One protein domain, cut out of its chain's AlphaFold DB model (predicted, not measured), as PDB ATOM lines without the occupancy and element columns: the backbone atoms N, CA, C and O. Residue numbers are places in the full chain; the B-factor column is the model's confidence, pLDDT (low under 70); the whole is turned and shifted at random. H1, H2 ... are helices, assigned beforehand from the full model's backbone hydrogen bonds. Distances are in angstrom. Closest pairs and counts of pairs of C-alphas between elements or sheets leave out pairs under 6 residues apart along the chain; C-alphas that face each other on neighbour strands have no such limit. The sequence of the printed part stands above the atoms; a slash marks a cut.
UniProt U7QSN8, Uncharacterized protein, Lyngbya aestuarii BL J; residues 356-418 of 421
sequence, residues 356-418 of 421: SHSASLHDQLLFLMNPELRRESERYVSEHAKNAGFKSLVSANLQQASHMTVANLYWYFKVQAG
ATOM      1  N   SER A 356     -96.792  38.628 -17.767       95.31
ATOM      2  CA  SER A 356     -95.662  38.998 -16.913       95.31
ATOM      3  C   SER A 356     -95.656  40.493 -16.618       95.31
ATOM      4  O   SER A 356     -96.088  41.308 -17.423       95.31
ATOM      5  N   HIS A 357     -95.134  40.868 -15.449       91.88
ATOM      6  CA  HIS A 357     -94.843  42.270 -15.143       91.88
ATOM      7  C   HIS A 357     -93.445  42.660 -15.650       91.88
ATOM      8  O   HIS A 357     -92.598  41.792 -15.853       91.88
ATOM      9  N   SER A 358     -93.180  43.967 -15.761       91.19
ATOM     10  CA  SER A 358     -91.935  44.516 -16.331       91.19
ATOM     11  C   SER A 358     -90.651  43.908 -15.741       91.19
ATOM     12  O   SER A 358     -89.855  43.333 -16.476       91.19
ATOM     13  N   ALA A 359     -90.490  43.887 -14.411       92.75
ATOM     14  CA  ALA A 359     -89.297  43.284 -13.799       92.75
ATOM     15  C   ALA A 359     -89.132  41.773 -14.093       92.75
ATOM     16  O   ALA A 359     -88.015  41.275 -14.177       92.75
ATOM     17  N   SER A 360     -90.228  41.039 -14.315       95.62
ATOM     18  CA  SER A 360     -90.136  39.644 -14.747       95.62
ATOM     19  C   SER A 360     -89.728  39.531 -16.213       95.62
ATOM     20  O   SER A 360     -88.993  38.608 -16.539       95.62
ATOM     21  N   LEU A 361     -90.189  40.423 -17.093       96.69
ATOM     22  CA  LEU A 361     -89.744  40.463 -18.491       96.69
ATOM     23  C   LEU A 361     -88.242  40.766 -18.575       96.69
ATOM     24  O   LEU A 361     -87.522  40.124 -19.333       96.69
ATOM     25  N   HIS A 362     -87.757  41.680 -17.735       95.75
ATOM     26  CA  HIS A 362     -86.330  41.975 -17.603       95.75
ATOM     27  C   HIS A 362     -85.516  40.729 -17.218       95.75
ATOM     28  O   HIS A 362     -84.588  40.346 -17.933       95.75
ATOM     29  N   ASP A 363     -85.936  40.012 -16.171       96.44
ATOM     30  CA  ASP A 363     -85.282  38.766 -15.752       96.44
ATOM     31  C   ASP A 363     -85.370  37.656 -16.809       96.44
ATOM     32  O   ASP A 363     -84.450  36.852 -16.935       96.44
ATOM     33  N   GLN A 364     -86.441  37.606 -17.607       97.19
ATOM     34  CA  GLN A 364     -86.545  36.649 -18.714       97.19
ATOM     35  C   GLN A 364     -85.431  36.851 -19.750       97.19
ATOM     36  O   GLN A 364     -84.852  35.859 -20.195       97.19
ATOM     37  N   LEU A 365     -85.083  38.100 -20.087       96.50
ATOM     38  CA  LEU A 365     -83.935  38.390 -20.956       96.50
ATOM     39  C   LEU A 365     -82.606  38.031 -20.289       96.50
ATOM     40  O   LEU A 365     -81.733  37.450 -20.934       96.50
ATOM     41  N   LEU A 366     -82.451  38.327 -18.993       97.12
ATOM     42  CA  LEU A 366     -81.252  37.930 -18.248       97.12
ATOM     43  C   LEU A 366     -81.071  36.410 -18.258       97.12
ATOM     44  O   LEU A 366     -79.958  35.929 -18.448       97.12
ATOM     45  N   PHE A 367     -82.152  35.648 -18.095       97.12
ATOM     46  CA  PHE A 367     -82.117  34.187 -18.124       97.12
ATOM     47  C   PHE A 367     -81.781  33.631 -19.502       97.12
ATOM     48  O   PHE A 367     -81.109  32.603 -19.583       97.12
ATOM     49  N   LEU A 368     -82.236  34.304 -20.561       95.56
ATOM     50  CA  LEU A 368     -81.922  33.943 -21.937       95.56
ATOM     51  C   LEU A 368     -80.415  34.065 -22.207       95.56
ATOM     52  O   LEU A 368     -79.803  33.150 -22.753       95.56
ATOM     53  N   MET A 369     -79.805  35.171 -21.771       95.62
ATOM     54  CA  MET A 369     -78.386  35.461 -22.014       95.62
ATOM     55  C   MET A 369     -77.438  34.844 -20.975       95.62
ATOM     56  O   MET A 369     -76.255  34.665 -21.257       95.62
ATOM     57  N   ASN A 370     -77.936  34.492 -19.785       95.88
ATOM     58  CA  ASN A 370     -77.148  33.922 -18.695       95.88
ATOM     59  C   ASN A 370     -77.849  32.705 -18.054       95.88
ATOM     60  O   ASN A 370     -78.652  32.845 -17.119       95.88
ATOM     61  N   PRO A 371     -77.491  31.486 -18.494       93.62
ATOM     62  CA  PRO A 371     -78.042  30.252 -17.945       93.62
ATOM     63  C   PRO A 371     -77.754  30.032 -16.451       93.62
ATOM     64  O   PRO A 371     -78.511  29.319 -15.793       93.62
ATOM     65  N   GLU A 372     -76.684  30.610 -15.895       95.50
ATOM     66  CA  GLU A 372     -76.383  30.493 -14.460       95.50
ATOM     67  C   GLU A 372     -77.361  31.322 -13.621       95.50
ATOM     68  O   GLU A 372     -77.940  30.792 -12.671       95.50
ATOM     69  N   LEU A 373     -77.659  32.566 -14.023       95.44
ATOM     70  CA  LEU A 373     -78.686  33.397 -13.365       95.44
ATOM     71  C   LEU A 373     -80.065  32.726 -13.389       95.44
ATOM     72  O   LEU A 373     -80.829  32.789 -12.417       95.44
ATOM     73  N   ARG A 374     -80.377  32.029 -14.487       96.88
ATOM     74  CA  ARG A 374     -81.589  31.211 -14.579       96.88
ATOM     75  C   ARG A 374     -81.581  30.081 -13.543       96.88
ATOM     76  O   ARG A 374     -82.561  29.931 -12.814       96.88
ATOM     77  N   ARG A 375     -80.486  29.321 -13.428       96.69
ATOM     78  CA  ARG A 375     -80.350  28.225 -12.444       96.69
ATOM     79  C   ARG A 375     -80.394  28.716 -10.997       96.69
ATOM     80  O   ARG A 375     -80.954  28.042 -10.132       96.69
ATOM     81  N   GLU A 376     -79.831  29.885 -10.712       96.69
ATOM     82  CA  GLU A 376     -79.936  30.518  -9.395       96.69
ATOM     83  C   GLU A 376     -81.387  30.846  -9.039       96.69
ATOM     84  O   GLU A 376     -81.842  30.534  -7.935       96.69
ATOM     85  N   SER A 377     -82.139  31.383  -9.999       96.56
ATOM     86  CA  SER A 377     -83.563  31.672  -9.835       96.56
ATOM     87  C   SER A 377     -84.407  30.409  -9.661       96.56
ATOM     88  O   SER A 377     -85.282  30.378  -8.798       96.56
ATOM     89  N   GLU A 378     -84.123  29.333 -10.402       97.38
ATOM     90  CA  GLU A 378     -84.766  28.023 -10.195       97.38
ATOM     91  C   GLU A 378     -84.556  27.503  -8.769       97.38
ATOM     92  O   GLU A 378     -85.503  27.034  -8.131       97.38
ATOM     93  N   ARG A 379     -83.326  27.599  -8.249       96.44
ATOM     94  CA  ARG A 379     -83.001  27.187  -6.878       96.44
ATOM     95  C   ARG A 379     -83.775  28.018  -5.861       96.44
ATOM     96  O   ARG A 379     -84.431  27.449  -4.993       96.44
ATOM     97  N   TYR A 380     -83.762  29.342  -6.021       96.31
ATOM     98  CA  TYR A 380     -84.507  30.260  -5.161       96.31
ATOM     99  C   TYR A 380     -86.003  29.919  -5.130       96.31
ATOM    100  O   TYR A 380     -86.588  29.784  -4.052       96.31
ATOM    101  N   VAL A 381     -86.608  29.723  -6.307       97.19
ATOM    102  CA  VAL A 381     -88.019  29.341  -6.447       97.19
ATOM    103  C   VAL A 381     -88.286  28.005  -5.763       97.19
ATOM    104  O   VAL A 381     -89.242  27.907  -4.999       97.19
ATOM    105  N   SER A 382     -87.446  26.990  -5.981       96.25
ATOM    106  CA  SER A 382     -87.642  25.666  -5.386       96.25
ATOM    107  C   SER A 382     -87.592  25.692  -3.854       96.25
ATOM    108  O   SER A 382     -88.418  25.054  -3.197       96.25
ATOM    109  N   GLU A 383     -86.658  26.449  -3.276       94.38
ATOM    110  CA  GLU A 383     -86.510  26.584  -1.824       94.38
ATOM    111  C   GLU A 383     -87.715  27.288  -1.187       94.38
ATOM    112  O   GLU A 383     -88.281  26.798  -0.206       94.38
ATOM    113  N   HIS A 384     -88.162  28.403  -1.770       94.44
ATOM    114  CA  HIS A 384     -89.294  29.167  -1.237       94.44
ATOM    115  C   HIS A 384     -90.624  28.442  -1.456       94.44
ATOM    116  O   HIS A 384     -91.478  28.423  -0.568       94.44
ATOM    117  N   ALA A 385     -90.775  27.761  -2.591       94.06
ATOM    118  CA  ALA A 385     -91.937  26.936  -2.875       94.06
ATOM    119  C   ALA A 385     -92.100  25.789  -1.873       94.06
ATOM    120  O   ALA A 385     -93.216  25.532  -1.414       94.06
ATOM    121  N   LYS A 386     -90.995  25.138  -1.484       91.75
ATOM    122  CA  LYS A 386     -90.999  24.095  -0.452       91.75
ATOM    123  C   LYS A 386     -91.521  24.634   0.881       91.75
ATOM    124  O   LYS A 386     -92.371  23.992   1.496       91.75
ATOM    125  N   ASN A 387     -91.063  25.817   1.293       88.19
ATOM    126  CA  ASN A 387     -91.498  26.461   2.536       88.19
ATOM    127  C   ASN A 387     -92.975  26.886   2.492       88.19
ATOM    128  O   ASN A 387     -93.664  26.816   3.504       88.19
ATOM    129  N   ALA A 388     -93.477  27.263   1.313       90.44
ATOM    130  CA  ALA A 388     -94.879  27.608   1.084       90.44
ATOM    131  C   ALA A 388     -95.794  26.390   0.814       90.44
ATOM    132  O   ALA A 388     -96.992  26.557   0.594       90.44
ATOM    133  N   GLY A 389     -95.260  25.162   0.827       91.25
ATOM    134  CA  GLY A 389     -96.031  23.924   0.654       91.25
ATOM    135  C   GLY A 389     -96.309  23.504  -0.798       91.25
ATOM    136  O   GLY A 389     -97.039  22.535  -1.019       91.25
ATOM    137  N   PHE A 390     -95.714  24.162  -1.797       92.19
ATOM    138  CA  PHE A 390     -95.876  23.820  -3.215       92.19
ATOM    139  C   PHE A 390     -94.960  22.657  -3.625       92.19
ATOM    140  O   PHE A 390     -93.831  22.843  -4.075       92.19
ATOM    141  N   LYS A 391     -95.466  21.425  -3.506       89.25
ATOM    142  CA  LYS A 391     -94.692  20.187  -3.732       89.25
ATOM    143  C   LYS A 391     -94.269  19.933  -5.187       89.25
ATOM    144  O   LYS A 391     -93.377  19.122  -5.408       89.25
ATOM    145  N   SER A 392     -94.906  20.572  -6.169       90.56
ATOM    146  CA  SER A 392     -94.613  20.378  -7.599       90.56
ATOM    147  C   SER A 392     -93.522  21.306  -8.140       90.56
ATOM    148  O   SER A 392     -92.966  21.025  -9.199       90.56
ATOM    149  N   LEU A 393     -93.179  22.386  -7.433       93.44
ATOM    150  CA  LEU A 393     -92.155  23.352  -7.851       93.44
ATOM    151  C   LEU A 393     -90.762  22.905  -7.381       93.44
ATOM    152  O   LEU A 393     -90.085  23.573  -6.602       93.44
ATOM    153  N   VAL A 394     -90.359  21.720  -7.831       92.56
ATOM    154  CA  VAL A 394     -89.040  21.127  -7.575       92.56
ATOM    155  C   VAL A 394     -88.085  21.407  -8.733       92.56
ATOM    156  O   VAL A 394     -88.530  21.633  -9.859       92.56
ATOM    157  N   SER A 395     -86.774  21.333  -8.483       91.19
ATOM    158  CA  SER A 395     -85.733  21.644  -9.476       91.19
ATOM    159  C   SER A 395     -85.933  20.944 -10.823       91.19
ATOM    160  O   SER A 395     -85.854  21.602 -11.851       91.19
ATOM    161  N   ALA A 396     -86.275  19.650 -10.837       92.06
ATOM    162  CA  ALA A 396     -86.489  18.901 -12.080       92.06
ATOM    163  C   ALA A 396     -87.605  19.498 -12.962       92.06
ATOM    164  O   ALA A 396     -87.459  19.584 -14.178       92.06
ATOM    165  N   ASN A 397     -88.696  19.969 -12.349       94.38
ATOM    166  CA  ASN A 397     -89.802  20.592 -13.076       94.38
ATOM    167  C   ASN A 397     -89.451  22.024 -13.507       94.38
ATOM    168  O   ASN A 397     -89.821  22.450 -14.596       94.38
ATOM    169  N   LEU A 398     -88.715  22.767 -12.673       95.06
ATOM    170  CA  LEU A 398     -88.300  24.144 -12.971       95.06
ATOM    171  C   LEU A 398     -87.243  24.222 -14.084       95.06
ATOM    172  O   LEU A 398     -87.238  25.191 -14.844       95.06
ATOM    173  N   GLN A 399     -86.406  23.193 -14.223       94.00
ATOM    174  CA  GLN A 399     -85.453  23.056 -15.330       94.00
ATOM    175  C   GLN A 399     -86.159  22.932 -16.685       94.00
ATOM    176  O   GLN A 399     -85.693  23.496 -17.669       94.00
ATOM    177  N   GLN A 400     -87.303  22.239 -16.729       94.00
ATOM    178  CA  GLN A 400     -88.122  22.082 -17.940       94.00
ATOM    179  C   GLN A 400     -89.073  23.262 -18.182       94.00
ATOM    180  O   GLN A 400     -89.649  23.393 -19.260       94.00
ATOM    181  N   ALA A 401     -89.276  24.109 -17.173       95.19
ATOM    182  CA  ALA A 401     -90.162  25.253 -17.277       95.19
ATOM    183  C   ALA A 401     -89.576  26.347 -18.182       95.19
ATOM    184  O   ALA A 401     -88.359  26.495 -18.322       95.19
ATOM    185  N   SER A 402     -90.459  27.164 -18.758       95.19
ATOM    186  CA  SER A 402     -90.056  28.327 -19.555       95.19
ATOM    187  C   SER A 402     -89.354  29.397 -18.705       95.19
ATOM    188  O   SER A 402     -89.565  29.480 -17.489       95.19
ATOM    189  N   HIS A 403     -88.576  30.273 -19.353       96.44
ATOM    190  CA  HIS A 403     -88.011  31.461 -18.699       96.44
ATOM    191  C   HIS A 403     -89.107  32.318 -18.051       96.44
ATOM    192  O   HIS A 403     -88.955  32.719 -16.898       96.44
ATOM    193  N   MET A 404     -90.241  32.504 -18.739       96.88
ATOM    194  CA  MET A 404     -91.420  33.204 -18.218       96.88
ATOM    195  C   MET A 404     -91.913  32.599 -16.905       96.88
ATOM    196  O   MET A 404     -92.122  33.315 -15.927       96.88
ATOM    197  N   THR A 405     -92.076  31.276 -16.854       96.62
ATOM    198  CA  THR A 405     -92.556  30.580 -15.656       96.62
ATOM    199  C   THR A 405     -91.621  30.801 -14.473       96.62
ATOM    200  O   THR A 405     -92.088  31.142 -13.387       96.62
ATOM    201  N   VAL A 406     -90.310  30.637 -14.666       97.69
ATOM    202  CA  VAL A 406     -89.348  30.806 -13.568       97.69
ATOM    203  C   VAL A 406     -89.251  32.257 -13.120       97.69
ATOM    204  O   VAL A 406     -89.257  32.497 -11.917       97.69
ATOM    205  N   ALA A 407     -89.242  33.221 -14.042       97.44
ATOM    206  CA  ALA A 407     -89.183  34.639 -13.691       97.44
ATOM    207  C   ALA A 407     -90.444  35.093 -12.937       97.44
ATOM    208  O   ALA A 407     -90.345  35.727 -11.887       97.44
ATOM    209  N   ASN A 408     -91.634  34.702 -13.403       97.19
ATOM    210  CA  ASN A 408     -92.887  35.023 -12.719       97.19
ATOM    211  C   ASN A 408     -92.934  34.415 -11.306       97.19
ATOM    212  O   ASN A 408     -93.345  35.082 -10.355       97.19
ATOM    213  N   LEU A 409     -92.499  33.158 -11.142       96.88
ATOM    214  CA  LEU A 409     -92.441  32.503  -9.830       96.88
ATOM    215  C   LEU A 409     -91.399  33.147  -8.910       96.88
ATOM    216  O   LEU A 409     -91.665  33.323  -7.721       96.88
ATOM    217  N   TYR A 410     -90.239  33.524  -9.447       96.88
ATOM    218  CA  TYR A 410     -89.198  34.230  -8.702       96.88
ATOM    219  C   TYR A 410     -89.757  35.513  -8.080       96.88
ATOM    220  O   TYR A 410     -89.674  35.710  -6.864       96.88
ATOM    221  N   TRP A 411     -90.428  36.336  -8.887       96.19
ATOM    222  CA  TRP A 411     -91.025  37.580  -8.412       96.19
ATOM    223  C   TRP A 411     -92.234  37.381  -7.504       96.19
ATOM    224  O   TRP A 411     -92.408  38.144  -6.553       96.19
ATOM    225  N   TYR A 412     -93.039  36.342  -7.731       94.75
ATOM    226  CA  TYR A 412     -94.103  35.962  -6.802       94.75
ATOM    227  C   TYR A 412     -93.550  35.737  -5.386       94.75
ATOM    228  O   TYR A 412     -94.039  36.346  -4.431       94.75
ATOM    229  N   PHE A 413     -92.485  34.940  -5.245       94.75
ATOM    230  CA  PHE A 413     -91.872  34.676  -3.940       94.75
ATOM    231  C   PHE A 413     -91.123  35.890  -3.369       94.75
ATOM    232  O   PHE A 413     -91.177  36.116  -2.161       94.75
ATOM    233  N   LYS A 414     -90.501  36.732  -4.207       92.69
ATOM    234  CA  LYS A 414     -89.882  37.997  -3.767       92.69
ATOM    235  C   LYS A 414     -90.890  38.961  -3.144       92.69
ATOM    236  O   LYS A 414     -90.618  39.527  -2.087       92.69
ATOM    237  N   VAL A 415     -92.060  39.114  -3.765       89.75
ATOM    238  CA  VAL A 415     -93.140  39.960  -3.233       89.75
ATOM    239  C   VAL A 415     -93.665  39.396  -1.911       89.75
ATOM    240  O   VAL A 415     -93.863  40.157  -0.966       89.75
ATOM    241  N   GLN A 416     -93.828  38.073  -1.800       84.75
ATOM    242  CA  GLN A 416     -94.194  37.436  -0.527       84.75
ATOM    243  C   GLN A 416     -93.146  37.652   0.573       84.75
ATOM    244  O   GLN A 416     -93.507  37.813   1.736       84.75
ATOM    245  N   ALA A 417     -91.864  37.712   0.210       81.25
ATOM    246  CA  ALA A 417     -90.760  38.009   1.121       81.25
ATOM    247  C   ALA A 417     -90.617  39.510   1.464       81.25
ATOM    248  O   ALA A 417     -89.667  39.892   2.146       81.25
ATOM    249  N   GLY A 418     -91.539  40.369   1.012       77.75
ATOM    250  CA  GLY A 418     -91.565  41.797   1.343       77.75
ATOM    251  C   GLY A 418     -90.695  42.690   0.454       77.75
ATOM    252  O   GLY A 418     -90.537  43.873   0.758       77.75
TER     253      GLY A 418
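This is residues 356 to 418 of the 421 residues of an uncharacterized protein of Lyngbya aestuarii BL J (UniProt U7QSN8). H1 and H2 make a V, meeting at the corner by their tight link, and H4 packs slantwise on both arms. The short H3 packs on H2, away from H1. The printed part has 63 residues with four named helices, in the order H1, H2, H3, H4, and no named strand; its class is all helix. It is compact, with a radius of gyration of the C-alphas of 10.7 A, and rounded, spanning 30 by 26 by 16 A.

H1 is residues 358 to 369, 17.3 A long, from C-alpha 358 at (-91.935, 44.516, -16.331). H2, the longest helix, is residues 371 to 387, 24.8 A. H3 is residues 395 to 400, 8.8 A. H4 is residues 403 to 416, 20.1 A, ending with C-alpha 416 at (-94.194, 37.436, -0.527).

H2 is the hub, touching the three other helices. H1 and H2 touch only at the corner, with Phe 367 and Arg 374 the closest C-alphas at 4.7 A; they run opposite ways at a steep tilt of 52 degrees. H2 touches H3 with residues 375 to 382 alone; the closest C-alphas, of Glu 378 and Leu 398, are 5.9 A apart, and the tilt is a steep 49 degrees, opposite ways. H2 and H4 touch and run the same way at a steep tilt of 46 degrees, with the C-alphas of Val 381 and Tyr 410 closest at 5.5 A. H4 also touches H1, opposite ways at a steep tilt of 46 degrees; the C-alphas of Ser 360 and Ala 407 are closest at 5.2 A. The helix packing is mostly crossed, with no shallow tilt among these touching pairs. H3 and H4 are close but not clearly touching, and H1 and H3 are apart. Every O i to N i+4 pair is within hydrogen-bond range in H1, H2 and H4, and 1 of 2 in H3.

The two C-alphas farthest apart, of Met 369 and Gly 389, are 31.0 A apart. The printed part has no cut and no long link; the link from H2 to H3, 7 residues, is short. The mean pLDDT of the printed part is 94.1, and no printed residue is under 70.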